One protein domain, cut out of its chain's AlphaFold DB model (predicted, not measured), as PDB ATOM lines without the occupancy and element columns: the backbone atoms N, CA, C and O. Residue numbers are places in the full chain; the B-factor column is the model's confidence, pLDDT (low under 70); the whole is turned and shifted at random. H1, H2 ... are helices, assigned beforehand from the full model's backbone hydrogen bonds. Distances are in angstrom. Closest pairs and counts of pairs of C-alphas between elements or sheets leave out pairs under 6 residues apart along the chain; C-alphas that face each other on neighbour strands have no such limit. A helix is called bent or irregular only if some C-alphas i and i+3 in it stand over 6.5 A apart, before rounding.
ATOM      1  N   TRP A  75     113.727 112.832 107.768       98.12
ATOM      2  CA  TRP A  75     115.185 112.959 107.870       98.12
ATOM      3  C   TRP A  75     115.889 112.604 106.555       98.12
ATOM      4  O   TRP A  75     116.711 113.375 106.079       98.12
ATOM      5  N   PHE A  76     115.484 111.508 105.904       98.31
ATOM      6  CA  PHE A  76     116.052 111.085 104.620       98.31
ATOM      7  C   PHE A  76     116.004 112.179 103.538       98.31
ATOM      8  O   PHE A  76     116.971 112.363 102.806       98.31
ATOM      9  N   GLN A  77     114.915 112.950 103.453       98.25
ATOM     10  CA  GLN A  77     114.806 114.056 102.490       98.25
ATOM     11  C   GLN A  77     115.673 115.252 102.893       98.25
ATOM     12  O   GLN A  77     116.242 115.917 102.032       98.25
ATOM     13  N   THR A  78     115.820 115.497 104.198       98.44
ATOM     14  CA  THR A  78     116.741 116.520 104.718       98.44
ATOM     15  C   THR A  78     118.192 116.158 104.391       98.44
ATOM     16  O   THR A  78     118.910 116.981 103.835       98.44
ATOM     17  N   ALA A  79     118.599 114.913 104.654       98.62
ATOM     18  CA  ALA A  79     119.926 114.392 104.329       98.62
ATOM     19  C   ALA A  79     120.217 114.464 102.821       98.62
ATOM     20  O   ALA A  79     121.251 114.995 102.423       98.62
ATOM     21  N   CYS A  80     119.285 114.009 101.974       98.56
ATOM     22  CA  CYS A  80     119.414 114.126 100.519       98.56
ATOM     23  C   CYS A  80     119.558 115.585 100.066       98.56
ATOM     24  O   CYS A  80     120.409 115.875  99.231       98.56
ATOM     25  N   GLY A  81     118.757 116.504 100.615       98.25
ATOM     26  CA  GLY A  81     118.852 117.923 100.279       98.25
ATOM     27  C   GLY A  81     120.199 118.535 100.661       98.25
ATOM     28  O   GLY A  81     120.765 119.300  99.888       98.25
ATOM     29  N   ILE A  82     120.746 118.157 101.817       98.56
ATOM     30  CA  ILE A  82     122.070 118.590 102.281       98.56
ATOM     31  C   ILE A  82     123.173 118.108 101.338       98.56
ATOM     32  O   ILE A  82     123.994 118.915 100.904       98.56
ATOM     33  N   VAL A  83     123.163 116.827 100.956       98.69
ATOM     34  CA  VAL A  83     124.151 116.293 100.007       98.69
ATOM     35  C   VAL A  83     124.037 116.968  98.642       98.69
ATOM     36  O   VAL A  83     125.057 117.302  98.051       98.69
ATOM     37  N   ASP A  84     122.821 117.234  98.163       98.38
ATOM     38  CA  ASP A  84     122.588 117.960  96.908       98.38
ATOM     39  C   ASP A  84     123.145 119.398  96.959       98.38
ATOM     40  O   ASP A  84     123.842 119.857  96.052       98.38
ATOM     41  N   MET A  85     122.946 120.115  98.070       97.31
ATOM     42  CA  MET A  85     123.555 121.435  98.280       97.31
ATOM     43  C   MET A  85     125.087 121.374  98.280       97.31
ATOM     44  O   MET A  85     125.737 122.208  97.646       97.31
ATOM     45  N   MET A  86     125.670 120.384  98.958       98.62
ATOM     46  CA  MET A  86     127.120 120.178  98.983       98.62
ATOM     47  C   MET A  86     127.652 119.862  97.582       98.62
ATOM     48  O   MET A  86     128.618 120.486  97.143       98.62
ATOM     49  N   ALA A  87     126.964 118.992  96.839       98.38
ATOM     50  CA  ALA A  87     127.261 118.666  95.450       98.38
ATOM     51  C   ALA A  87     127.312 119.919  94.577       98.38
ATOM     52  O   ALA A  87     128.295 120.159  93.879       98.38
ATOM     53  N   HIS A  88     126.288 120.768  94.660       97.75
ATOM     54  CA  HIS A  88     126.244 122.035  93.939       97.75
ATOM     55  C   HIS A  88     127.438 122.944  94.251       97.75
ATOM     56  O   HIS A  88     127.906 123.672  93.370       97.75
ATOM     57  N   ILE A  89     127.937 122.931  95.486       98.44
ATOM     58  CA  ILE A  89     129.140 123.682  95.842       98.44
ATOM     59  C   ILE A  89     130.379 122.999  95.259       98.44
ATOM     60  O   ILE A  89     131.212 123.696  94.685       98.44
ATOM     61  N   TYR A  90     130.495 121.669  95.321       98.50
ATOM     62  CA  TYR A  90     131.622 120.919  94.750       98.50
ATOM     63  C   TYR A  90     131.804 121.171  93.259       98.50
ATOM     64  O   TYR A  90     132.908 121.516  92.839       98.50
ATOM     65  N   GLU A  91     130.720 121.115  92.490       97.75
ATOM     66  CA  GLU A  91     130.715 121.380  91.045       97.75
ATOM     67  C   GLU A  91     131.287 122.765  90.693       97.75
ATOM     68  O   GLU A  91     131.821 122.995  89.613       97.75
ATOM     69  N   ARG A  92     131.241 123.715  91.628       97.56
ATOM     70  CA  ARG A  92     131.788 125.066  91.441       97.56
ATOM     71  C   ARG A  92     133.131 125.263  92.134       97.56
ATOM     72  O   ARG A  92     133.941 126.091  91.714       97.56
ATOM     73  N   TYR A  93     133.382 124.515  93.201       98.25
ATOM     74  CA  TYR A  93     134.601 124.550  93.993       98.25
ATOM     75  C   TYR A  93     135.772 123.898  93.243       98.25
ATOM     76  O   TYR A  93     136.826 124.532  93.095       98.25
ATOM     77  N   PHE A  94     135.567 122.694  92.703       98.31
ATOM     78  CA  PHE A  94     136.551 121.977  91.895       98.31
ATOM     79  C   PHE A  94     136.630 122.588  90.500       98.31
ATOM     80  O   PHE A  94     135.847 122.297  89.605       98.31
ATOM     81  N   SER A  95     137.583 123.498  90.334       97.81
ATOM     82  CA  SER A  95     137.769 124.255  89.106       97.81
ATOM     83  C   SER A  95     139.245 124.540  88.884       97.81
ATOM     84  O   SER A  95     139.984 124.814  89.834       97.81
ATOM     85  N   ASN A  96     139.644 124.537  87.614       97.69
ATOM     86  CA  ASN A  96     140.985 124.916  87.171       97.69
ATOM     87  C   ASN A  96     141.154 126.436  87.019       97.69
ATOM     88  O   ASN A  96     142.222 126.894  86.617       97.69
ATOM     89  N   THR A  97     140.117 127.237  87.297       97.94
ATOM     90  CA  THR A  97     140.218 128.696  87.190       97.94
ATOM     91  C   THR A  97     141.152 129.260  88.271       97.94
ATOM     92  O   THR A  97     140.839 129.148  89.463       97.94
ATOM     93  N   PRO A  98     142.280 129.889  87.887       95.75
ATOM     94  CA  PRO A  98     143.238 130.430  88.845       95.75
ATOM     95  C   PRO A  98     142.682 131.676  89.552       95.75
ATOM     96  O   PRO A  98     141.694 132.262  89.121       95.75
ATOM     97  N   GLU A  99     143.337 132.086  90.643       95.31
ATOM     98  CA  GLU A  99     143.103 133.378  91.317       95.31
ATOM     99  C   GLU A  99     141.676 133.591  91.875       95.31
ATOM    100  O   GLU A  99     141.220 134.713  92.074       95.31
ATOM    101  N   THR A 100     140.981 132.504  92.221       96.44
ATOM    102  CA  THR A 100     139.596 132.516  92.739       96.44
ATOM    103  C   THR A 100     139.515 132.261  94.250       96.44
ATOM    104  O   THR A 100     138.519 131.761  94.766       96.44
ATOM    105  N   GLN A 101     140.562 132.640  94.994       96.12
ATOM    106  CA  GLN A 101     140.747 132.292  96.412       96.12
ATOM    107  C   GLN A 101     139.577 132.686  97.318       96.12
ATOM    108  O   GLN A 101     139.214 131.909  98.196       96.12
ATOM    109  N   LEU A 102     138.985 133.869  97.110       97.69
ATOM    110  CA  LEU A 102     137.825 134.310  97.890       97.69
ATOM    111  C   LEU A 102     136.626 133.382  97.665       97.69
ATOM    112  O   LEU A 102     135.959 133.016  98.628       97.69
ATOM    113  N   VAL A 103     136.397 132.979  96.410       98.06
ATOM    114  CA  VAL A 103     135.304 132.083  96.014       98.06
ATOM    115  C   VAL A 103     135.455 130.714  96.646       98.06
ATOM    116  O   VAL A 103     134.504 130.179  97.208       98.06
ATOM    117  N   ASP A 104     136.672 130.183  96.624       98.12
ATOM    118  CA  ASP A 104     136.989 128.946  97.326       98.12
ATOM    119  C   ASP A 104     136.756 129.078  98.837       98.12
ATOM    120  O   ASP A 104     136.084 128.238  99.422       98.12
ATOM    121  N   ALA A 105     137.253 130.148  99.465       98.31
ATOM    122  CA  ALA A 105     137.223 130.301 100.918       98.31
ATOM    123  C   ALA A 105     135.798 130.356 101.488       98.31
ATOM    124  O   ALA A 105     135.514 129.693 102.487       98.31
ATOM    125  N   TYR A 106     134.885 131.114 100.868       97.88
ATOM    126  CA  TYR A 106     133.499 131.099 101.336       97.88
ATOM    127  C   TYR A 106     132.762 129.818 100.931       97.88
ATOM    128  O   TYR A 106     131.880 129.400 101.669       97.88
ATOM    129  N   SER A 107     133.128 129.157  99.824       98.56
ATOM    130  CA  SER A 107     132.546 127.852  99.467       98.56
ATOM    131  C   SER A 107     132.906 126.794 100.512       98.56
ATOM    132  O   SER A 107     132.038 126.063 100.976       98.56
ATOM    133  N   GLU A 108     134.167 126.769 100.950       98.81
ATOM    134  CA  GLU A 108     134.646 125.915 102.041       98.81
ATOM    135  C   GLU A 108     133.938 126.237 103.366       98.81
ATOM    136  O   GLU A 108     133.587 125.330 104.113       98.81
ATOM    137  N   ALA A 109     133.697 127.521 103.659       98.69
ATOM    138  CA  ALA A 109     132.968 127.927 104.860       98.69
ATOM    139  C   ALA A 109     131.506 127.466 104.852       98.69
ATOM    140  O   ALA A 109     131.038 126.963 105.868       98.69
ATOM    141  N   ILE A 110     130.817 127.593 103.715       98.62
ATOM    142  CA  ILE A 110     129.438 127.117 103.565       98.62
ATOM    143  C   ILE A 110     129.386 125.592 103.701       98.62
ATOM    144  O   ILE A 110     128.500 125.080 104.373       98.62
ATOM    145  N   LEU A 111     130.338 124.861 103.109       98.81
ATOM    146  CA  LEU A 111     130.404 123.401 103.236       98.81
ATOM    147  C   LEU A 111     130.543 122.956 104.696       98.81
ATOM    148  O   LEU A 111     129.775 122.107 105.134       98.81
ATOM    149  N   ARG A 112     131.480 123.550 105.448       98.81
ATOM    150  CA  ARG A 112     131.665 123.232 106.874       98.81
ATOM    151  C   ARG A 112     130.411 123.532 107.693       98.81
ATOM    152  O   ARG A 112     129.975 122.677 108.452       98.81
ATOM    153  N   ASP A 113     129.808 124.706 107.495       98.69
ATOM    154  CA  ASP A 113     128.580 125.078 108.205       98.69
ATOM    155  C   ASP A 113     127.441 124.096 107.901       98.69
ATOM    156  O   ASP A 113     126.853 123.533 108.818       98.69
ATOM    157  N   VAL A 114     127.193 123.780 106.627       98.38
ATOM    158  CA  VAL A 114     126.160 122.809 106.232       98.38
ATOM    159  C   VAL A 114     126.385 121.440 106.881       98.38
ATOM    160  O   VAL A 114     125.414 120.817 107.312       98.38
ATOM    161  N   MET A 115     127.634 120.978 106.986       98.69
ATOM    162  CA  MET A 115     127.962 119.718 107.660       98.69
ATOM    163  C   MET A 115     127.644 119.769 109.162       98.69
ATOM    164  O   MET A 115     126.989 118.860 109.676       98.69
ATOM    165  N   ASP A 116     128.014 120.850 109.852       98.56
ATOM    166  CA  ASP A 116     127.717 121.044 111.277       98.56
ATOM    167  C   ASP A 116     126.199 121.130 111.537       98.56
ATOM    168  O   ASP A 116     125.658 120.486 112.450       98.56
ATOM    169  N   GLN A 117     125.475 121.875 110.697       98.75
ATOM    170  CA  GLN A 117     124.021 121.992 110.804       98.75
ATOM    171  C   GLN A 117     123.314 120.673 110.476       98.75
ATOM    172  O   GLN A 117     122.293 120.362 111.091       98.75
ATOM    173  N   ALA A 118     123.855 119.855 109.567       98.50
ATOM    174  CA  ALA A 118     123.321 118.526 109.277       98.50
ATOM    175  C   ALA A 118     123.312 117.640 110.528       98.50
ATOM    176  O   ALA A 118     122.299 117.006 110.833       98.50
ATOM    177  N   LEU A 119     124.410 117.637 111.288       97.75
ATOM    178  CA  LEU A 119     124.512 116.880 112.537       97.75
ATOM    179  C   LEU A 119     123.541 117.409 113.599       97.75
ATOM    180  O   LEU A 119     122.922 116.618 114.314       97.75
ATOM    181  N   THR A 120     123.334 118.727 113.656       98.62
ATOM    182  CA  THR A 120     122.323 119.341 114.532       98.62
ATOM    183  C   THR A 120     120.908 118.893 114.153       98.62
ATOM    184  O   THR A 120     120.157 118.433 115.013       98.62
ATOM    185  N   LEU A 121     120.555 118.940 112.865       98.56
ATOM    186  CA  LEU A 121     119.238 118.529 112.363       98.56
ATOM    187  C   LEU A 121     118.973 117.029 112.497       98.56
ATOM    188  O   LEU A 121     117.818 116.620 112.612       98.56
ATOM    189  N   LYS A 122     120.024 116.203 112.497       97.62
ATOM    190  CA  LYS A 122     119.907 114.764 112.757       97.62
ATOM    191  C   LYS A 122     119.408 114.491 114.178       97.62
ATOM    192  O   LYS A 122     118.679 113.525 114.395       97.62
ATOM    193  N   LEU A 123     119.816 115.321 115.140       97.75
ATOM    194  CA  LEU A 123     119.416 115.213 116.545       97.75
ATOM    195  C   LEU A 123     118.077 115.905 116.816       97.75
ATOM    196  O   LEU A 123     117.255 115.378 117.563       97.75
ATOM    197  N   ASP A 124     117.866 117.071 116.206       98.25
ATOM    198  CA  ASP A 124     116.662 117.882 116.346       98.25
ATOM    199  C   ASP A 124     116.242 118.452 114.985       98.25
ATOM    200  O   ASP A 124     116.682 119.521 114.552       98.25
ATOM    201  N   GLY A 125     115.357 117.721 114.305       97.56
ATOM    202  CA  GLY A 125     114.857 118.084 112.982       97.56
ATOM    203  C   GLY A 125     113.988 119.345 112.956       97.56
ATOM    204  O   GLY A 125     113.677 119.823 111.866       97.56
ATOM    205  N   GLU A 126     113.600 119.902 114.102       98.44
ATOM    206  CA  GLU A 126     112.816 121.142 114.193       98.44
ATOM    207  C   GLU A 126     113.658 122.327 114.691       98.44
ATOM    208  O   GLU A 126     113.145 123.435 114.862       98.44
ATOM    209  N   ASN A 127     114.973 122.142 114.861       98.75
ATOM    210  CA  ASN A 127     115.868 123.217 115.265       98.75
ATOM    211  C   ASN A 127     115.819 124.380 114.257       98.75
ATOM    212  O   ASN A 127     116.324 124.280 113.137       98.75
ATOM    213  N   TYR A 128     115.207 125.500 114.658       98.69
ATOM    214  CA  TYR A 128     114.990 126.647 113.771       98.69
ATOM    215  C   TYR A 128     116.297 127.194 113.191       98.69
ATOM    216  O   TYR A 128     116.352 127.474 111.997       98.69
ATOM    217  N   ALA A 129     117.335 127.343 114.022       98.69
ATOM    218  CA  ALA A 129     118.607 127.922 113.599       98.69
ATOM    219  C   ALA A 129     119.265 127.050 112.525       98.69
ATOM    220  O   ALA A 129     119.552 127.541 111.438       98.69
ATOM    221  N   ALA A 130     119.363 125.741 112.767       98.69
ATOM    222  CA  ALA A 130     119.949 124.819 111.801       98.69
ATOM    223  C   ALA A 130     119.116 124.715 110.508       98.69
ATOM    224  O   ALA A 130     119.670 124.663 109.411       98.69
ATOM    225  N   ARG A 131     117.773 124.749 110.593       98.69
ATOM    226  CA  ARG A 131     116.909 124.809 109.398       98.69
ATOM    227  C   ARG A 131     117.104 126.105 108.614       98.69
ATOM    228  O   ARG A 131     117.096 126.061 107.387       98.69
ATOM    229  N   ALA A 132     117.254 127.237 109.300       98.50
ATOM    230  CA  ALA A 132     117.478 128.535 108.676       98.50
ATOM    231  C   ALA A 132     118.834 128.592 107.966       98.50
ATOM    232  O   ALA A 132     118.881 129.008 106.808       98.50
ATOM    233  N   ASP A 133     119.894 128.114 108.618       98.38
ATOM    234  CA  ASP A 133     121.245 128.090 108.061       98.38
ATOM    235  C   ASP A 133     121.330 127.151 106.854       98.38
ATOM    236  O   ASP A 133     121.735 127.587 105.778       98.38
ATOM    237  N   VAL A 134     120.818 125.916 106.953       98.31
ATOM    238  CA  VAL A 134     120.762 124.985 105.807       98.31
ATOM    239  C   VAL A 134     119.932 125.558 104.657       98.31
ATOM    240  O   VAL A 134     120.337 125.490 103.496       98.31
ATOM    241  N   MET A 135     118.776 126.159 104.952       98.25
ATOM    242  CA  MET A 135     117.928 126.772 103.929       98.25
ATOM    243  C   MET A 135     118.635 127.934 103.221       98.25
ATOM    244  O   MET A 135     118.538 128.066 101.999       98.25
ATOM    245  N   TRP A 136     119.359 128.772 103.962       97.50
ATOM    246  CA  TRP A 136     120.104 129.880 103.378       97.50
ATOM    247  C   TRP A 136     121.338 129.406 102.607       97.50
ATOM    248  O   TRP A 136     121.591 129.888 101.502       97.50
ATOM    249  N   ALA A 137     122.062 128.417 103.130       97.00
ATOM    250  CA  ALA A 137     123.189 127.792 102.454       97.00
ATOM    251  C   ALA A 137     122.786 127.203 101.095       97.00
ATOM    252  O   ALA A 137     123.497 127.419 100.114       97.00
ATOM    253  N   GLY A 138     121.614 126.564 100.994       95.25
ATOM    254  CA  GLY A 138     121.076 126.080  99.717       95.25
ATOM    255  C   GLY A 138     120.865 127.188  98.686       95.25
ATOM    256  O   GLY A 138     121.257 127.050  97.525       95.25
ATOM    257  N   MET A 139     120.350 128.340  99.118       94.88
ATOM    258  CA  MET A 139     120.227 129.512  98.252       94.88
ATOM    259  C   MET A 139     121.600 130.048  97.816       94.88
ATOM    260  O   MET A 139     121.793 130.373  96.641       94.88
ATOM    261  N   LEU A 140     122.584 130.115  98.719       95.56
ATOM    262  CA  LEU A 140     123.951 130.548  98.388       95.56
ATOM    263  C   LEU A 140     124.662 129.574  97.437       95.56
ATOM    264  O   LEU A 140     125.366 130.012  96.523       95.56
ATOM    265  N   ALA A 141     124.425 128.271  97.595       94.56
ATOM    266  CA  ALA A 141     124.959 127.233  96.723       94.56
ATOM    267  C   ALA A 141     124.483 127.389  95.269       94.56
ATOM    268  O   ALA A 141     125.169 126.943  94.348       94.56
ATOM    269  N   HIS A 142     123.331 128.030  95.038       89.19
ATOM    270  CA  HIS A 142     122.658 128.011  93.739       89.19
ATOM    271  C   HIS A 142     122.323 129.391  93.140       89.19
ATOM    272  O   HIS A 142     121.918 129.483  91.977       89.19
ATOM    273  N   ASN A 143     122.566 130.489  93.862       89.69
ATOM    274  CA  ASN A 143     122.350 131.850  93.350       89.69
ATOM    275  C   ASN A 143     123.481 132.360  92.428       89.69
ATOM    276  O   ASN A 143     123.359 133.439  91.844       89.69
ATOM    277  N   GLY A 144     124.556 131.580  92.266       90.44
ATOM    278  CA  GLY A 144     125.728 131.906  91.451       90.44
ATOM    279  C   GLY A 144     126.937 132.406  92.243       90.44
ATOM    280  O   GLY A 144     127.997 132.566  91.645       90.44
ATOM    281  N   LEU A 145     126.808 132.605  93.561       94.88
ATOM    282  CA  LEU A 145     127.908 133.013  94.433       94.88
ATOM    283  C   LEU A 145     129.061 132.004  94.346       94.88
ATOM    284  O   LEU A 145     130.113 132.355  93.835       94.88
ATOM    285  N   CYS A 146     128.840 130.732  94.695       96.62
ATOM    286  CA  CYS A 146     129.887 129.692  94.747       96.62
ATOM    287  C   CYS A 146     130.637 129.405  93.433       96.62
ATOM    288  O   CYS A 146     131.659 128.727  93.460       96.62
ATOM    289  N   GLY A 147     130.171 129.925  92.293       95.50
ATOM    290  CA  GLY A 147     130.798 129.739  90.978       95.50
ATOM    291  C   GLY A 147     131.204 131.035  90.289       95.50
ATOM    292  O   GLY A 147     131.632 131.000  89.136       95.50
ATOM    293  N   VAL A 148     131.059 132.192  90.944       95.25
ATOM    294  CA  VAL A 148     131.303 133.484  90.294       95.25
ATOM    295  C   VAL A 148     132.742 133.572  89.777       95.25
ATOM    296  O   VAL A 148     133.708 133.399  90.515       95.25
ATOM    297  N   GLY A 149     132.882 133.830  88.477       95.50
ATOM    298  CA  GLY A 149     134.183 133.927  87.816       95.50
ATOM    299  C   GLY A 149     134.902 132.593  87.594       95.50
ATOM    300  O   GLY A 149     136.025 132.626  87.106       95.50
ATOM    301  N   LYS A 150     134.287 131.447  87.912       97.19
ATOM    302  CA  LYS A 150     134.879 130.111  87.758       97.19
ATOM    303  C   LYS A 150     134.273 129.365  86.573       97.19
ATOM    304  O   LYS A 150     133.104 129.541  86.235       97.19
ATOM    305  N   VAL A 151     135.074 128.498  85.960       96.81
ATOM    306  CA  VAL A 151     134.557 127.434  85.094       96.81
ATOM    307  C   VAL A 151     134.031 126.331  86.008       96.81
ATOM    308  O   VAL A 151     134.804 125.759  86.774       96.81
ATOM    309  N   GLU A 152     132.725 126.090  85.959       95.94
ATOM    310  CA  GLU A 152     132.041 125.059  86.750       95.94
ATOM    311  C   GLU A 152     132.272 123.668  86.115       95.94
ATOM    312  O   GLU A 152     132.264 123.527  84.883       95.94
ATOM    313  N   ASP A 153     132.482 122.649  86.947       95.00
ATOM    314  CA  ASP A 153     132.266 121.242  86.598       95.00
ATOM    315  C   ASP A 153     130.775 120.908  86.776       95.00
ATOM    316  O   ASP A 153     130.035 121.691  87.357       95.00
ATOM    317  N   TRP A 154     130.313 119.804  86.195       96.75
ATOM    318  CA  TRP A 154     128.959 119.260  86.373       96.75
ATOM    319  C   TRP A 154     128.932 117.728  86.227       96.75
ATOM    320  O   TRP A 154     127.870 117.129  86.055       96.75
ATOM    321  N   SER A 155     130.098 117.083  86.182       97.62
ATOM    322  CA  SER A 155     130.244 115.685  85.782       97.62
ATOM    323  C   SER A 155     129.640 114.725  86.798       97.62
ATOM    324  O   SER A 155     128.972 113.777  86.386       97.62
ATOM    325  N   SER A 156     129.774 115.001  88.097       97.75
ATOM    326  CA  SER A 156     129.188 114.148  89.136       97.75
ATOM    327  C   SER A 156     127.654 114.150  89.076       97.75
ATOM    328  O   SER A 156     127.046 113.078  89.113       97.75
ATOM    329  N   HIS A 157     127.023 115.307  88.824       97.31
ATOM    330  CA  HIS A 157     125.572 115.389  88.600       97.31
ATOM    331  C   HIS A 157     125.131 114.645  87.342       97.31
ATOM    332  O   HIS A 157     124.109 113.964  87.357       97.31
ATOM    333  N   ARG A 158     125.875 114.756  86.231       97.06
ATOM    334  CA  ARG A 158     125.500 114.054  84.988       97.06
ATOM    335  C   ARG A 158     125.614 112.542  85.124       97.06
ATOM    336  O   ARG A 158     124.776 111.842  84.568       97.06
ATOM    337  N   LEU A 159     126.604 112.049  85.866       98.38
ATOM    338  CA  LEU A 159     126.688 110.631  86.205       98.38
ATOM    339  C   LEU A 159     125.503 110.217  87.091       98.38
ATOM    340  O   LEU A 159     124.831 109.230  86.809       98.38
ATOM    341  N   GLU A 160     125.175 111.008  88.113       98.25
ATOM    342  CA  GLU A 160     124.018 110.716  88.960       98.25
ATOM    343  C   GLU A 160     122.705 110.677  88.169       98.25
ATOM    344  O   GLU A 160     121.875 109.797  88.411       98.25
ATOM    345  N   HIS A 161     122.515 111.579  87.201       96.44
ATOM    346  CA  HIS A 161     121.273 111.660  86.433       96.44
ATOM    347  C   HIS A 161     120.907 110.334  85.766       96.44
ATOM    348  O   HIS A 161     119.721 110.015  85.686       96.44
ATOM    349  N   GLU A 162     121.896 109.560  85.314       96.81
ATOM    350  CA  GLU A 162     121.654 108.242  84.731       96.81
ATOM    351  C   GLU A 162     121.188 107.242  85.800       96.81
ATOM    352  O   GLU A 162     120.241 106.494  85.563       96.81
ATOM    353  N   ILE A 163     121.754 107.276  87.013       97.06
ATOM    354  CA  ILE A 163     121.293 106.432  88.128       97.06
ATOM    355  C   ILE A 163     119.835 106.762  88.464       97.06
ATOM    356  O   ILE A 163     118.982 105.873  88.463       97.06
ATOM    357  N   SER A 164     119.534 108.044  88.687       94.62
ATOM    358  CA  SER A 164     118.175 108.551  88.907       94.62
ATOM    359  C   SER A 164     117.210 108.101  87.800       94.62
ATOM    360  O   SER A 164     116.116 107.621  88.086       94.62
ATOM    361  N   ALA A 165     117.603 108.235  86.530       92.62
ATOM    362  CA  ALA A 165     116.734 107.951  85.389       92.62
ATOM    363  C   ALA A 165     116.383 106.462  85.234       92.62
ATOM    364  O   ALA A 165     115.293 106.143  84.748       92.62
ATOM    365  N   PHE A 166     117.287 105.556  85.623       94.88
ATOM    366  CA  PHE A 166     117.098 104.111  85.463       94.88
ATOM    367  C   PHE A 166     116.651 103.379  86.732       94.88
ATOM    368  O   PHE A 166     116.065 102.299  86.622       94.88
ATOM    369  N   TYR A 167     116.920 103.931  87.918       95.44
ATOM    370  CA  TYR A 167     116.654 103.264  89.198       95.44
ATOM    371  C   TYR A 167     115.732 104.046  90.138       95.44
ATOM    372  O   TYR A 167     115.422 103.524  91.204       95.44
ATOM    373  N   ASP A 168     115.275 105.243  89.750       93.31
ATOM    374  CA  ASP A 168     114.330 106.070  90.522       93.31
ATOM    375  C   ASP A 168     114.793 106.327  91.971       93.31
ATOM    376  O   ASP A 168     114.034 106.266  92.939       93.31
ATOM    377  N   VAL A 169     116.097 106.569  92.127       96.44
ATOM    378  CA  VAL A 169     116.705 106.895  93.422       96.44
ATOM    379  C   VAL A 169     116.529 108.381  93.734       96.44
ATOM    380  O   VAL A 169     116.451 109.222  92.838       96.44
ATOM    381  N   ALA A 170     116.506 108.733  95.020       96.94
ATOM    382  CA  ALA A 170     116.534 110.135  95.422       96.94
ATOM    383  C   ALA A 170     117.847 110.798  94.965       96.94
ATOM    384  O   ALA A 170     118.924 110.258  95.209       96.94
ATOM    385  N   HIS A 171     117.752 111.988  94.363       97.12
ATOM    386  CA  HIS A 171     118.884 112.682  93.732       97.12
ATOM    387  C   HIS A 171     120.107 112.822  94.657       97.12
ATOM    388  O   HIS A 171     121.207 112.393  94.319       97.12
ATOM    389  N   GLY A 172     119.894 113.337  95.871       98.19
ATOM    390  CA  GLY A 172     120.955 113.484  96.872       98.19
ATOM    391  C   GLY A 172     121.574 112.159  97.328       98.19
ATOM    392  O   GLY A 172     122.768 112.108  97.605       98.19
ATOM    393  N   ALA A 173     120.805 111.065  97.352       98.56
ATOM    394  CA  ALA A 173     121.337 109.740  97.672       98.56
ATOM    395  C   ALA A 173     122.217 109.194  96.534       98.56
ATOM    396  O   ALA A 173     123.257 108.597  96.794       98.56
ATOM    397  N   GLY A 174     121.846 109.450  95.274       98.50
ATOM    398  CA  GLY A 174     122.702 109.166  94.121       98.50
ATOM    399  C   GLY A 174     124.003 109.975  94.144       98.50
ATOM    400  O   GLY A 174     125.078 109.433  93.891       98.50
ATOM    401  N   LEU A 175     123.933 111.255  94.519       98.75
ATOM    402  CA  LEU A 175     125.107 112.121  94.650       98.75
ATOM    403  C   LEU A 175     126.042 111.671  95.783       98.75
ATOM    404  O   LEU A 175     127.258 111.711  95.603       98.75
ATOM    405  N   ALA A 176     125.501 111.174  96.902       98.75
ATOM    406  CA  ALA A 176     126.296 110.622  98.007       98.75
ATOM    407  C   ALA A 176     127.190 109.449  97.563       98.75
ATOM    408  O   ALA A 176     128.304 109.295  98.056       98.75
ATOM    409  N   VAL A 177     126.724 108.660  96.589       98.69
ATOM    410  CA  VAL A 177     127.496 107.586  95.948       98.69
ATOM    411  C   VAL A 177     128.499 108.145  94.937       98.69
ATOM    412  O   VAL A 177     129.668 107.761  94.924       98.69
ATOM    413  N   MET A 178     128.052 109.052  94.066       98.75
ATOM    414  CA  MET A 178     128.856 109.465  92.916       98.75
ATOM    415  C   MET A 178     129.992 110.423  93.258       98.75
ATOM    416  O   MET A 178     131.046 110.345  92.628       98.75
ATOM    417  N   ILE A 179     129.808 111.316  94.232       98.75
ATOM    418  CA  ILE A 179     130.808 112.337  94.565       98.75
ATOM    419  C   ILE A 179     132.115 111.710  95.065       98.75
ATOM    420  O   ILE A 179     133.149 112.027  94.477       98.75
ATOM    421  N   PRO A 180     132.129 110.804  96.068       98.69
ATOM    422  CA  PRO A 180     133.375 110.199  96.530       98.69
ATOM    423  C   PRO A 180     134.086 109.417  95.420       98.69
ATOM    424  O   PRO A 180     135.284 109.592  95.228       98.69
ATOM    425  N   ALA A 181     133.350 108.633  94.623       98.69
ATOM    426  CA  ALA A 181     133.919 107.883  93.501       98.69
ATOM    427  C   ALA A 181     134.536 108.804  92.433       98.69
ATOM    428  O   ALA A 181     135.630 108.546  91.921       98.69
ATOM    429  N   TRP A 182     133.858 109.910  92.114       98.81
ATOM    430  CA  TRP A 182     134.365 110.925  91.199       98.81
ATOM    431  C   TRP A 182     135.608 111.634  91.755       98.81
ATOM    432  O   TRP A 182     136.581 111.820  91.019       98.81
ATOM    433  N   MET A 183     135.620 111.979  93.048       98.75
ATOM    434  CA  MET A 183     136.775 112.584  93.717       98.75
ATOM    435  C   MET A 183     137.985 111.643  93.694       98.75
ATOM    436  O   MET A 183     139.063 112.068  93.284       98.75
ATOM    437  N   THR A 184     137.805 110.359  94.031       98.62
ATOM    438  CA  THR A 184     138.863 109.334  93.959       98.62
ATOM    439  C   THR A 184     139.438 109.231  92.549       98.62
ATOM    440  O   THR A 184     140.652 109.160  92.355       98.62
ATOM    441  N   PHE A 185     138.583 109.272  91.525       98.62
ATOM    442  CA  PHE A 185     139.053 109.263  90.147       98.62
ATOM    443  C   PHE A 185     139.869 110.516  89.806       98.62
ATOM    444  O   PHE A 185     140.955 110.403  89.227       98.62
ATOM    445  N   CYS A 186     139.358 111.699  90.157       98.56
ATOM    446  CA  CYS A 186     139.988 112.978  89.845       98.56
ATOM    447  C   CYS A 186     141.313 113.183  90.589       98.56
ATOM    448  O   CYS A 186     142.240 113.730  89.991       98.56
ATOM    449  N   ALA A 187     141.444 112.681  91.823       98.19
ATOM    450  CA  ALA A 187     142.668 112.740  92.630       98.19
ATOM    451  C   ALA A 187     143.894 112.229  91.868       98.19
ATOM    452  O   ALA A 187     144.959 112.840  91.904       98.19
ATOM    453  N   ARG A 188     143.712 111.159  91.083       97.06
ATOM    454  CA  ARG A 188     144.774 110.527  90.284       97.06
ATOM    455  C   ARG A 188     145.292 111.400  89.136       97.06
ATOM    456  O   ARG A 188     146.329 111.089  88.556       97.06
ATOM    457  N   ARG A 189     144.560 112.451  88.749       97.94
ATOM    458  CA  ARG A 189     144.868 113.304  87.584       97.94
ATOM    459  C   ARG A 189     145.086 114.770  87.948       97.94
ATOM    460  O   ARG A 189     145.870 115.442  87.287       97.94
ATOM    461  N   ASN A 190     144.378 115.268  88.955       98.19
ATOM    462  CA  ASN A 190     144.394 116.661  89.380       98.19
ATOM    463  C   ASN A 190     144.188 116.720  90.908       98.19
ATOM    464  O   ASN A 190     143.058 116.868  91.362       98.19
ATOM    465  N   PRO A 191     145.244 116.535  91.720       98.06
ATOM    466  CA  PRO A 191     145.109 116.380  93.171       98.06
ATOM    467  C   PRO A 191     144.960 117.704  93.941       98.06
ATOM    468  O   PRO A 191     144.431 117.706  95.049       98.06
ATOM    469  N   ASP A 192     145.389 118.841  93.386       97.31
ATOM    470  CA  ASP A 192     145.620 120.075  94.158       97.31
ATOM    471  C   ASP A 192     144.379 120.600  94.904       97.31
ATOM    472  O   ASP A 192     144.449 120.962  96.083       97.31
ATOM    473  N   LYS A 193     143.211 120.637  94.245       97.81
ATOM    474  CA  LYS A 193     141.964 121.083  94.900       97.81
ATOM    475  C   LYS A 193     141.414 120.049  95.872       97.81
ATOM    476  O   LYS A 193     140.751 120.448  96.828       97.81
ATOM    477  N   LEU A 194     141.683 118.764  95.648       98.62
ATOM    478  CA  LEU A 194     141.278 117.690  96.552       98.62
ATOM    479  C   LEU A 194     142.119 117.690  97.825       98.62
ATOM    480  O   LEU A 194     141.561 117.597  98.912       98.62
ATOM    481  N   TRP A 195     143.425 117.936  97.714       98.69
ATOM    482  CA  TRP A 195     144.292 118.154  98.871       98.69
ATOM    483  C   TRP A 195     143.811 119.348  99.704       98.69
ATOM    484  O   TRP A 195     143.648 119.258 100.920       98.69
ATOM    485  N   ARG A 196     143.486 120.464  99.036       98.50
ATOM    486  CA  ARG A 196     142.930 121.649  99.703       98.50
ATOM    487  C   ARG A 196     141.575 121.365 100.354       98.50
ATOM    488  O   ARG A 196     141.329 121.841 101.456       98.50
ATOM    489  N   PHE A 197     140.702 120.614  99.683       98.81
ATOM    490  CA  PHE A 197     139.406 120.193 100.221       98.81
ATOM    491  C   PHE A 197     139.565 119.352 101.492       98.81
ATOM    492  O   PHE A 197     138.919 119.651 102.495       98.81
ATOM    493  N   ALA A 198     140.460 118.361 101.470       98.81
ATOM    494  CA  ALA A 198     140.721 117.492 102.611       98.81
ATOM    495  C   ALA A 198     141.119 118.297 103.859       98.81
ATOM    496  O   ALA A 198     140.565 118.098 104.936       98.81
ATOM    497  N   ILE A 199     142.005 119.283 103.710       98.69
ATOM    498  CA  ILE A 199     142.445 120.116 104.835       98.69
ATOM    499  C   ILE A 199     141.373 121.131 105.232       98.69
ATOM    500  O   ILE A 199     141.008 121.237 106.400       98.69
ATOM    501  N   ASN A 200     140.865 121.908 104.274       98.62
ATOM    502  CA  ASN A 200     140.051 123.075 104.601       98.62
ATOM    503  C   ASN A 200     138.595 122.728 104.906       98.62
ATOM    504  O   ASN A 200     137.940 123.500 105.599       98.62
ATOM    505  N   VAL A 201     138.056 121.637 104.364       98.69
ATOM    506  CA  VAL A 201     136.653 121.245 104.572       98.69
ATOM    507  C   VAL A 201     136.573 120.050 105.506       98.69
ATOM    508  O   VAL A 201     135.856 120.114 106.499       98.69
ATOM    509  N   MET A 202     137.361 119.010 105.237       98.69
ATOM    510  CA  MET A 202     137.327 117.768 106.018       98.69
ATOM    511  C   MET A 202     138.243 117.795 107.248       98.69
ATOM    512  O   MET A 202     138.241 116.855 108.032       98.69
ATOM    513  N   SER A 203     138.982 118.891 107.461       98.12
ATOM    514  CA  SER A 203     139.850 119.101 108.629       98.12
ATOM    515  C   SER A 203     140.941 118.036 108.815       98.12
ATOM    516  O   SER A 203     141.361 117.773 109.942       98.12
ATOM    517  N   VAL A 204     141.430 117.442 107.720       98.62
ATOM    518  CA  VAL A 204     142.529 116.466 107.750       98.62
ATOM    519  C   VAL A 204     143.820 117.134 108.230       98.62
ATOM    520  O   VAL A 204     144.250 118.146 107.674       98.62
ATOM    521  N   ASP A 205     144.468 116.545 109.240       98.19
ATOM    522  CA  ASP A 205     145.804 116.964 109.681       98.19
ATOM    523  C   ASP A 205     146.866 116.454 108.688       98.19
ATOM    524  O   ASP A 205     147.015 115.234 108.552       98.19
ATOM    525  N   PRO A 206     147.625 117.339 108.008       97.56
ATOM    526  CA  PRO A 206     148.647 116.934 107.044       97.56
ATOM    527  C   PRO A 206     149.944 116.421 107.699       97.56
ATOM    528  O   PRO A 206     150.868 116.000 107.002       97.56
ATOM    529  N   SER A 207     150.071 116.504 109.024       97.94
ATOM    530  CA  SER A 207     151.308 116.184 109.738       97.94
ATOM    531  C   SER A 207     151.718 114.723 109.546       97.94
ATOM    532  O   SER A 207     151.058 113.805 110.023       97.94
ATOM    533  N   GLY A 208     152.859 114.514 108.887       97.31
ATOM    534  CA  GLY A 208     153.432 113.181 108.682       97.31
ATOM    535  C   GLY A 208     152.771 112.350 107.581       97.31
ATOM    536  O   GLY A 208     153.082 111.166 107.506       97.31
ATOM    537  N   LYS A 209     151.910 112.957 106.754       98.19
ATOM    538  CA  LYS A 209     151.225 112.312 105.628       98.19
ATOM    539  C   LYS A 209     151.719 112.863 104.292       98.19
ATOM    540  O   LYS A 209     152.092 114.038 104.205       98.19
ATOM    541  N   ASP A 210     151.724 112.037 103.257       98.12
ATOM    542  CA  ASP A 210     151.909 112.493 101.881       98.12
ATOM    543  C   ASP A 210     150.598 113.014 101.255       98.12
ATOM    544  O   ASP A 210     149.536 113.045 101.879       98.12
ATOM    545  N   THR A 211     150.679 113.519 100.021       97.44
ATOM    546  CA  THR A 211     149.522 114.102  99.327       97.44
ATOM    547  C   THR A 211     148.401 113.088  99.095       97.44
ATOM    548  O   THR A 211     147.237 113.473  99.176       97.44
ATOM    549  N   GLU A 212     148.736 111.834  98.782       98.19
ATOM    550  CA  GLU A 212     147.756 110.778  98.504       98.19
ATOM    551  C   GLU A 212     147.043 110.388  99.800       98.19
ATOM    552  O   GLU A 212     145.817 110.433  99.848       98.19
ATOM    553  N   GLU A 213     147.795 110.184 100.886       98.44
ATOM    554  CA  GLU A 213     147.252 109.898 102.220       98.44
ATOM    555  C   GLU A 213     146.290 110.994 102.711       98.44
ATOM    556  O   GLU A 213     145.226 110.694 103.252       98.44
ATOM    557  N   ILE A 214     146.623 112.275 102.496       98.81
ATOM    558  CA  ILE A 214     145.760 113.406 102.883       98.81
ATOM    559  C   ILE A 214     144.447 113.403 102.092       98.81
ATOM    560  O   ILE A 214     143.380 113.652 102.658       98.81
ATOM    561  N   ILE A 215     144.519 113.167 100.780       98.75
ATOM    562  CA  ILE A 215     143.336 113.166  99.912       98.75
ATOM    563  C   ILE A 215     142.439 111.974 100.237       98.75
ATOM    564  O   ILE A 215     141.227 112.159 100.373       98.75
ATOM    565  N   ASP A 216     143.022 110.787 100.388       98.56
ATOM    566  CA  ASP A 216     142.287 109.566 100.701       98.56
ATOM    567  C   ASP A 216     141.575 109.684 102.049       98.56
ATOM    568  O   ASP A 216     140.384 109.387 102.130       98.56
ATOM    569  N   GLU A 217     142.241 110.220 103.079       98.75
ATOM    570  CA  GLU A 217     141.605 110.494 104.372       98.75
ATOM    571  C   GLU A 217     140.452 111.495 104.234       98.75
ATOM    572  O   GLU A 217     139.371 111.262 104.766       98.75
ATOM    573  N   GLY A 218     140.620 112.566 103.451       98.81
ATOM    574  CA  GLY A 218     139.548 113.534 103.206       98.81
ATOM    575  C   GLY A 218     138.331 112.921 102.505       98.81
ATOM    576  O   GLY A 218     137.190 113.223 102.859       98.81
ATOM    577  N   ILE A 219     138.551 112.035 101.529       98.75
ATOM    578  CA  ILE A 219     137.469 111.311 100.848       98.75
ATOM    579  C   ILE A 219     136.811 110.309 101.805       98.75
ATOM    580  O   ILE A 219     135.583 110.196 101.814       98.75
ATOM    581  N   SER A 220     137.587 109.610 102.638       98.62
ATOM    582  CA  SER A 220     137.063 108.709 103.669       98.62
ATOM    583  C   SER A 220     136.207 109.442 104.700       98.62
ATOM    584  O   SER A 220     135.108 108.979 104.999       98.62
ATOM    585  N   GLU A 221     136.635 110.608 105.183       98.69
ATOM    586  CA  GLU A 221     135.835 111.432 106.095       98.69
ATOM    587  C   GLU A 221     134.535 111.915 105.436       98.69
ATOM    588  O   GLU A 221     133.487 111.965 106.081       98.69
ATOM    589  N   LEU A 222     134.552 112.203 104.129       98.81
ATOM    590  CA  LEU A 222     133.334 112.569 103.403       98.81
ATOM    591  C   LEU A 222     132.354 111.391 103.333       98.81
ATOM    592  O   LEU A 222     131.155 111.570 103.555       98.81
ATOM    593  N   LYS A 223     132.857 110.180 103.063       98.69
ATOM    594  CA  LYS A 223     132.039 108.959 103.085       98.69
ATOM    595  C   LYS A 223     131.468 108.696 104.479       98.69
ATOM    596  O   LYS A 223     130.271 108.445 104.600       98.69
ATOM    597  N   ASN A 224     132.286 108.824 105.527       98.56
ATOM    598  CA  ASN A 224     131.852 108.690 106.920       98.56
ATOM    599  C   ASN A 224     130.735 109.681 107.253       98.56
ATOM    600  O   ASN A 224     129.710 109.282 107.802       98.56
ATOM    601  N   PHE A 225     130.882 110.942 106.846       98.75
ATOM    602  CA  PHE A 225     129.842 111.949 107.016       98.75
ATOM    603  C   PHE A 225     128.533 111.546 106.316       98.75
ATOM    604  O   PHE A 225     127.469 111.601 106.928       98.75
ATOM    605  N   TYR A 226     128.575 111.066 105.068       98.69
ATOM    606  CA  TYR A 226     127.368 110.585 104.379       98.69
ATOM    607  C   TYR A 226     126.731 109.366 105.059       98.69
ATOM    608  O   TYR A 226     125.503 109.312 105.190       98.69
ATOM    609  N   HIS A 227     127.537 108.430 105.563       98.31
ATOM    610  CA  HIS A 227     127.053 107.311 106.371       98.31
ATOM    611  C   HIS A 227     126.409 107.775 107.676       98.31
ATOM    612  O   HIS A 227     125.346 107.271 108.049       98.31
ATOM    613  N   ASP A 228     126.972 108.793 108.326       97.94
ATOM    614  CA  ASP A 228     126.357 109.433 109.481       97.94
ATOM    615  C   ASP A 228     125.022 110.086 109.119       97.94
ATOM    616  O   ASP A 228     124.099 110.071 109.933       97.94
ATOM    617  N   LEU A 229     124.830 110.580 107.898       98.38
ATOM    618  CA  LEU A 229     123.513 111.045 107.456       98.38
ATOM    619  C   LEU A 229     122.522 109.903 107.156       98.38
ATOM    620  O   LEU A 229     121.335 110.160 106.939       98.38
ATOM    621  N   GLY A 230     122.962 108.644 107.204       98.00
ATOM    622  CA  GLY A 230     122.160 107.468 106.869       98.00
ATOM    623  C   GLY A 230     122.088 107.192 105.367       98.00
ATOM    624  O   GLY A 230     121.145 106.544 104.912       98.00
ATOM    625  N   LEU A 231     123.052 107.700 104.597       98.44
ATOM    626  CA  LEU A 231     123.173 107.478 103.160       98.44
ATOM    627  C   LEU A 231     124.299 106.472 102.885       98.44
ATOM    628  O   LEU A 231     125.341 106.476 103.543       98.44
ATOM    629  N   THR A 232     124.090 105.585 101.915       98.12
ATOM    630  CA  THR A 232     125.164 104.712 101.423       98.12
ATOM    631  C   THR A 232     126.020 105.460 100.402       98.12
ATOM    632  O   THR A 232     125.527 106.330  99.684       98.12
ATOM    633  N   THR A 233     127.296 105.096 100.325       98.38
ATOM    634  CA  THR A 233     128.233 105.524  99.278       98.38
ATOM    635  C   THR A 233     128.489 104.411  98.262       98.38
ATOM    636  O   THR A 233     129.297 104.572  97.353       98.38
ATOM    637  N   ASN A 234     127.765 103.290  98.376       98.44
ATOM    638  CA  ASN A 234     127.875 102.147  97.488       98.44
ATOM    639  C   ASN A 234     126.694 102.076  96.510       98.44
ATOM    640  O   ASN A 234     125.528 101.982  96.902       98.44
ATOM    641  N   LEU A 235     126.994 102.048  95.213       98.44
ATOM    642  CA  LEU A 235     125.986 102.034  94.157       98.44
ATOM    643  C   LEU A 235     125.102 100.780  94.189       98.44
ATOM    644  O   LEU A 235     123.897 100.883  93.966       98.44
ATOM    645  N   ARG A 236     125.673  99.602  94.479       98.00
ATOM    646  CA  ARG A 236     124.916  98.339  94.540       98.00
ATOM    647  C   ARG A 236     123.926  98.355  95.699       98.00
ATOM    648  O   ARG A 236     122.797  97.897  95.538       98.00
ATOM    649  N   GLU A 237     124.343  98.882  96.847       97.81
ATOM    650  CA  GLU A 237     123.463  99.047  98.006       97.81
ATOM    651  C   GLU A 237     122.336 100.036  97.716       97.81
ATOM    652  O   GLU A 237     121.179  99.726  97.994       97.81
ATOM    653  N   LEU A 238     122.653 101.178  97.093       98.00
ATOM    654  CA  LEU A 238     121.671 102.209  96.762       98.00
ATOM    655  C   LEU A 238     120.558 101.672  95.851       98.00
ATOM    656  O   LEU A 238     119.381 101.929  96.099       98.00
ATOM    657  N   VAL A 239     120.920 100.934  94.796       97.38
ATOM    658  CA  VAL A 239     119.946 100.430  93.807       97.38
ATOM    659  C   VAL A 239     119.375  99.050  94.161       97.38
ATOM    660  O   VAL A 239     118.472  98.562  93.480       97.38
ATOM    661  N   GLY A 240     119.907  98.391  95.197       97.19
ATOM    662  CA  GLY A 240     119.458  97.086  95.694       97.19
ATOM    663  C   GLY A 240     119.719  95.892  94.763       97.19
ATOM    664  O   GLY A 240     119.134  94.825  94.959       97.19
ATOM    665  N   LYS A 241     120.550  96.053  93.725       96.06
ATOM    666  CA  LYS A 241     120.897  95.019  92.729       96.06
ATOM    667  C   LYS A 241     122.195  95.373  91.999       96.06
ATOM    668  O   LYS A 241     122.730  96.458  92.185       96.06
ATOM    669  N   GLU A 242     122.685  94.479  91.142       97.12
ATOM    670  CA  GLU A 242     123.808  94.811  90.257       97.12
ATOM    671  C   GLU A 242     123.359  95.847  89.207       97.12
ATOM    672  O   GLU A 242     122.427  95.558  88.443       97.12
ATOM    673  N   PRO A 243     123.957  97.051  89.168       97.19
ATOM    674  CA  PRO A 243     123.598  98.067  88.187       97.19
ATOM    675  C   PRO A 243     124.173  97.735  86.804       97.19
ATOM    676  O   PRO A 243     125.314  97.301  86.664       97.19
ATOM    677  N   ASP A 244     123.404  98.017  85.756       97.94
ATOM    678  CA  ASP A 244     123.875  97.967  84.371       97.94
ATOM    679  C   ASP A 244     124.657  99.248  84.024       97.94
ATOM    680  O   ASP A 244     124.097 100.260  83.589       97.94
ATOM    681  N   ILE A 245     125.970  99.209  84.267       98.38
ATOM    682  CA  ILE A 245     126.886 100.327  83.993       98.38
ATOM    683  C   ILE A 245     126.975 100.625  82.491       98.38
ATOM    684  O   ILE A 245     127.028 101.792  82.102       98.38
ATOM    685  N   ASP A 246     126.967  99.602  81.635       98.12
ATOM    686  CA  ASP A 246     127.080  99.789  80.185       98.12
ATOM    687  C   ASP A 246     125.868 100.536  79.619       98.12
ATOM    688  O   ASP A 246     126.017 101.425  78.775       98.12
ATOM    689  N   MET A 247     124.669 100.236  80.124       97.31
ATOM    690  CA  MET A 247     123.456 100.982  79.802       97.31
ATOM    691  C   MET A 247     123.555 102.449  80.241       97.31
ATOM    692  O   MET A 247     123.256 103.335  79.434       97.31
ATOM    693  N   MET A 248     123.996 102.714  81.477       97.56
ATOM    694  CA  MET A 248     124.143 104.085  81.989       97.56
ATOM    695  C   MET A 248     125.158 104.890  81.173       97.56
ATOM    696  O   MET A 248     124.851 105.997  80.744       97.56
ATOM    697  N   VAL A 249     126.332 104.330  80.870       97.88
ATOM    698  CA  VAL A 249     127.366 105.008  80.061       97.88
ATOM    699  C   VAL A 249     126.888 105.246  78.626       97.88
ATOM    700  O   VAL A 249     127.127 106.310  78.055       97.88
ATOM    701  N   LYS A 250     126.161 104.294  78.029       96.94
ATOM    702  CA  LYS A 250     125.577 104.474  76.693       96.94
ATOM    703  C   LYS A 250     124.544 105.603  76.667       96.94
ATOM    704  O   LYS A 250     124.507 106.371  75.704       96.94
ATOM    705  N   SER A 251     123.698 105.693  77.691       94.88
ATOM    706  CA  SER A 251     122.719 106.775  77.822       94.88
ATOM    707  C   SER A 251     123.399 108.121  78.085       94.88
ATOM    708  O   SER A 251     123.075 109.092  77.401       94.88
ATOM    709  N   LEU A 252     124.423 108.150  78.945       95.69
ATOM    710  CA  LEU A 252     125.247 109.330  79.199       95.69
ATOM    711  C   LEU A 252     125.871 109.872  77.912       95.69
ATOM    712  O   LEU A 252     125.717 111.054  77.618       95.69
ATOM    713  N   ASN A 253     126.504 109.010  77.106       96.38
ATOM    714  CA  ASN A 253     127.097 109.408  75.827       96.38
ATOM    715  C   ASN A 253     126.040 109.997  74.879       96.38
ATOM    716  O   ASN A 253     126.230 111.051  74.280       96.38
ATOM    717  N   ARG A 254     124.869 109.357  74.787       93.25
ATOM    718  CA  ARG A 254     123.749 109.878  73.990       93.25
ATOM    719  C   ARG A 254     123.310 111.274  74.454       93.25
ATOM    720  O   ARG A 254     122.910 112.076  73.615       93.25
ATOM    721  N   ASN A 255     123.344 111.542  75.758       88.31
ATOM    722  CA  ASN A 255     122.858 112.789  76.347       88.31
ATOM    723  C   ASN A 255     123.917 113.911  76.344       88.31
ATOM    724  O   ASN A 255     123.554 115.078  76.208       88.31
ATOM    725  N   MET A 256     125.202 113.576  76.498       90.06
ATOM    726  CA  MET A 256     126.289 114.537  76.747       90.06
ATOM    727  C   MET A 256     127.341 114.605  75.631       90.06
ATOM    728  O   MET A 256     128.076 115.588  75.555       90.06
ATOM    729  N   GLY A 257     127.401 113.603  74.750       92.06
ATOM    730  CA  GLY A 257     128.477 113.417  73.777       92.06
ATOM    731  C   GLY A 257     129.675 112.660  74.353       92.06
ATOM    732  O   GLY A 257     129.592 112.061  75.423       92.06
ATOM    733  N   ASP A 258     130.801 112.698  73.635       92.62
ATOM    734  CA  ASP A 258     131.953 111.820  73.893       92.62
ATOM    735  C   ASP A 258     132.785 112.195  75.135       92.62
ATOM    736  O   ASP A 258     133.573 111.376  75.620       92.62
ATOM    737  N   THR A 259     132.641 113.424  75.645       93.88
ATOM    738  CA  THR A 259     133.407 113.936  76.791       93.88
ATOM    739  C   THR A 259     132.528 114.661  77.810       93.88
ATOM    740  O   THR A 259     131.506 115.255  77.470       93.88
ATOM    741  N   LEU A 260     132.942 114.622  79.079       94.56
ATOM    742  CA  LEU A 260     132.226 115.209  80.214       94.56
ATOM    743  C   LEU A 260     133.199 115.898  81.190       94.56
ATOM    744  O   LEU A 260     134.321 115.436  81.362       94.56
ATOM    745  N   GLY A 261     132.759 116.962  81.867       95.00
ATOM    746  CA  GLY A 261     133.527 117.621  82.935       95.00
ATOM    747  C   GLY A 261     134.581 118.619  82.445       95.00
ATOM    748  O   GLY A 261     134.984 118.620  81.280       95.00
ATOM    749  N   THR A 262     135.003 119.512  83.342       96.44
ATOM    750  CA  THR A 262     135.962 120.598  83.043       96.44
ATOM    751  C   THR A 262     137.124 120.649  84.033       96.44
ATOM    752  O   THR A 262     138.213 121.099  83.665       96.44
ATOM    753  N   TYR A 263     136.932 120.161  85.263       97.88
ATOM    754  CA  TYR A 263     137.994 120.019  86.254       97.88
ATOM    755  C   TYR A 263     138.978 118.919  85.845       97.88
ATOM    756  O   TYR A 263     140.191 119.141  85.785       97.88
ATOM    757  N   VAL A 264     138.434 117.761  85.471       97.88
ATOM    758  CA  VAL A 264     139.136 116.670  84.793       97.88
ATOM    759  C   VAL A 264     138.261 116.240  83.615       97.88
ATOM    760  O   VAL A 264     137.183 115.708  83.853       97.88
ATOM    761  N   PRO A 265     138.673 116.456  82.350       97.12
ATOM    762  CA  PRO A 265     137.923 115.957  81.202       97.12
ATOM    763  C   PRO A 265     137.844 114.425  81.220       97.12
ATOM    764  O   PRO A 265     138.870 113.742  81.273       97.12
ATOM    765  N   LEU A 266     136.624 113.898  81.175       98.31
ATOM    766  CA  LEU A 266     136.305 112.477  81.277       98.31
ATOM    767  C   LEU A 266     135.863 111.941  79.918       98.31
ATOM    768  O   LEU A 266     134.942 112.477  79.301       98.31
ATOM    769  N   SER A 267     136.488 110.855  79.474       98.25
ATOM    770  CA  SER A 267     135.943 110.007  78.410       98.25
ATOM    771  C   SER A 267     134.813 109.113  78.939       98.25
ATOM    772  O   SER A 267     134.631 108.962  80.148       98.25
ATOM    773  N   MET A 268     134.068 108.452  78.052       97.88
ATOM    774  CA  MET A 268     133.057 107.471  78.477       97.88
ATOM    775  C   MET A 268     133.654 106.254  79.204       97.88
ATOM    776  O   MET A 268     132.995 105.697  80.079       97.88
ATOM    777  N   GLU A 269     134.900 105.863  78.907       98.25
ATOM    778  CA  GLU A 269     135.581 104.807  79.676       98.25
ATOM    779  C   GLU A 269     135.995 105.312  81.065       98.25
ATOM    780  O   GLU A 269     135.877 104.576  82.040       98.25
ATOM    781  N   ASP A 270     136.380 106.585  81.190       98.56
ATOM    782  CA  ASP A 270     136.608 107.205  82.502       98.56
ATOM    783  C   ASP A 270     135.312 107.239  83.325       98.56
ATOM    784  O   ASP A 270     135.309 106.886  84.500       98.56
ATOM    785  N   CYS A 271     134.183 107.591  82.697       98.56
ATOM    786  CA  CYS A 271     132.865 107.547  83.335       98.56
ATOM    787  C   CYS A 271     132.505 106.124  83.790       98.56
ATOM    788  O   CYS A 271     131.992 105.935  84.893       98.56
ATOM    789  N   LYS A 272     132.808 105.113  82.964       98.50
ATOM    790  CA  LYS A 272     132.628 103.698  83.308       98.50
ATOM    791  C   LYS A 272     133.458 103.303  84.525       98.50
ATOM    792  O   LYS A 272     132.957 102.608  85.404       98.50
ATOM    793  N   GLU A 273     134.701 103.761  84.589       98.56
ATOM    794  CA  GLU A 273     135.584 103.521  85.725       98.56
ATOM    795  C   GLU A 273     135.083 104.197  87.005       98.56
ATOM    796  O   GLU A 273     135.111 103.585  88.067       98.56
ATOM    797  N   ILE A 274     134.545 105.414  86.915       98.69
ATOM    798  CA  ILE A 274     133.938 106.091  88.069       98.69
ATOM    799  C   ILE A 274     132.738 105.294  88.603       98.69
ATOM    800  O   ILE A 274     132.622 105.111  89.813       98.69
ATOM    801  N   TYR A 275     131.879 104.746  87.734       98.62
ATOM    802  CA  TYR A 275     130.803 103.852  88.184       98.62
ATOM    803  C   TYR A 275     131.324 102.563  88.835       98.62
ATOM    804  O   TYR A 275     130.679 102.049  89.745       98.62
ATOM    805  N   ARG A 276     132.471 102.029  88.390       98.50
ATOM    806  CA  ARG A 276     133.100 100.865  89.035       98.50
ATOM    807  C   ARG A 276     133.630 101.217  90.422       98.50
ATOM    808  O   ARG A 276     133.345 100.478  91.353       98.50
ATOM    809  N   LEU A 277     134.298 102.362  90.578       98.31
ATOM    810  CA  LEU A 277     134.730 102.864  91.890       98.31
ATOM    811  C   LEU A 277     133.540 103.043  92.844       98.31
ATOM    812  O   LEU A 277     133.630 102.713  94.021       98.31
ATOM    813  N   ALA A 278     132.390 103.486  92.331       98.19
ATOM    814  CA  ALA A 278     131.160 103.604  93.114       98.19
ATOM    815  C   ALA A 278     130.602 102.254  93.622       98.19
ATOM    816  O   ALA A 278     129.739 102.239  94.497       98.19
ATOM    817  N   LEU A 279     131.069 101.108  93.105       97.19
ATOM    818  CA  LEU A 279     130.719  99.778  93.625       97.19
ATOM    819  C   LEU A 279     131.597  99.333  94.801       97.19
ATOM    820  O   LEU A 279     131.265  98.324  95.431       97.19
TER     821      LEU A 279
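This is residues 75 to 279 of the 281 residues of a protein of Muribaculaceae bacterium (UniProt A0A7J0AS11). H5 runs through the core of a rounded body of helices, with H1, H4, H7, H8 and H10 packed round it. Beyond H1, H2 and H3 complete a three-helix bundle at one end of the longest axis; H9 lies at the other end, on H4 and H10, and short H6 crosses H7. The printed part has 205 residues, with ten named helices, H1 to H10 in order, and no named strand: all helix. It is compact, with a radius of gyration of the C-alphas of 16.3 A and spans of 44 by 38 by 36 A.

H1, residues 75 to 93, begins at C-alpha 75, (115.185, 112.959, 107.870), and is 26.5 A long. H2, residues 101 to 123, is 33.9 A long, and H3, residues 128 to 142, 21.5 A. H4 is residues 155 to 167. H5, residues 171 to 187, is 23.8 A long, with a kink of 33 degrees near residue 178; it is neither bent nor irregular, but only just: C-alphas 177 and 180 are 6.5 A apart. H6 is residues 192 to 200; H7, residues 211 to 228, is 25.7 A long. H8 is residues 235 to 239, H9 residues 245 to 256, and H10 residues 268 to 277, ending at C-alpha 277, (134.730, 102.864, 91.890).

H1, H2 and H3 form an up-and-down bundle, each helix running against the one before. The hairpin of H1 and H2 has a shallow tilt of 9 degrees; their closest C-alphas, Tyr 93 and Asp 104, are 6.0 A apart. H5 is the hub, touching five helices. It touches residues 79 to 87 of H1, closest at the C-alphas of Cys 80 and Gly 172, 4.0 A. H5 and H7 run opposite ways at a shallow tilt of 9 degrees, with C-alphas Pro 180 and Ile 219 closest at 6.1 A. H10 is about perpendicular to H5, at 74 degrees; C-alphas Ala 181 and Leu 277 are closest, 5.3 A. H9 touches H4 with residues 248 to 252, and is apart from H5. Every O i to N i+4 pair is within hydrogen-bond range in H2, H3 and H6 to H10; in H1 it is 14 of 15, in H4 7 of 9, in H5 11 of 13.

The C-alphas farthest apart, Asn 127 and Asp 258, are 45.8 A apart. The printed part has no cut. The links H3 to H4 and H9 to H10 are long. The mean pLDDT of the printed part is 97.5, and no printed residue is under 70.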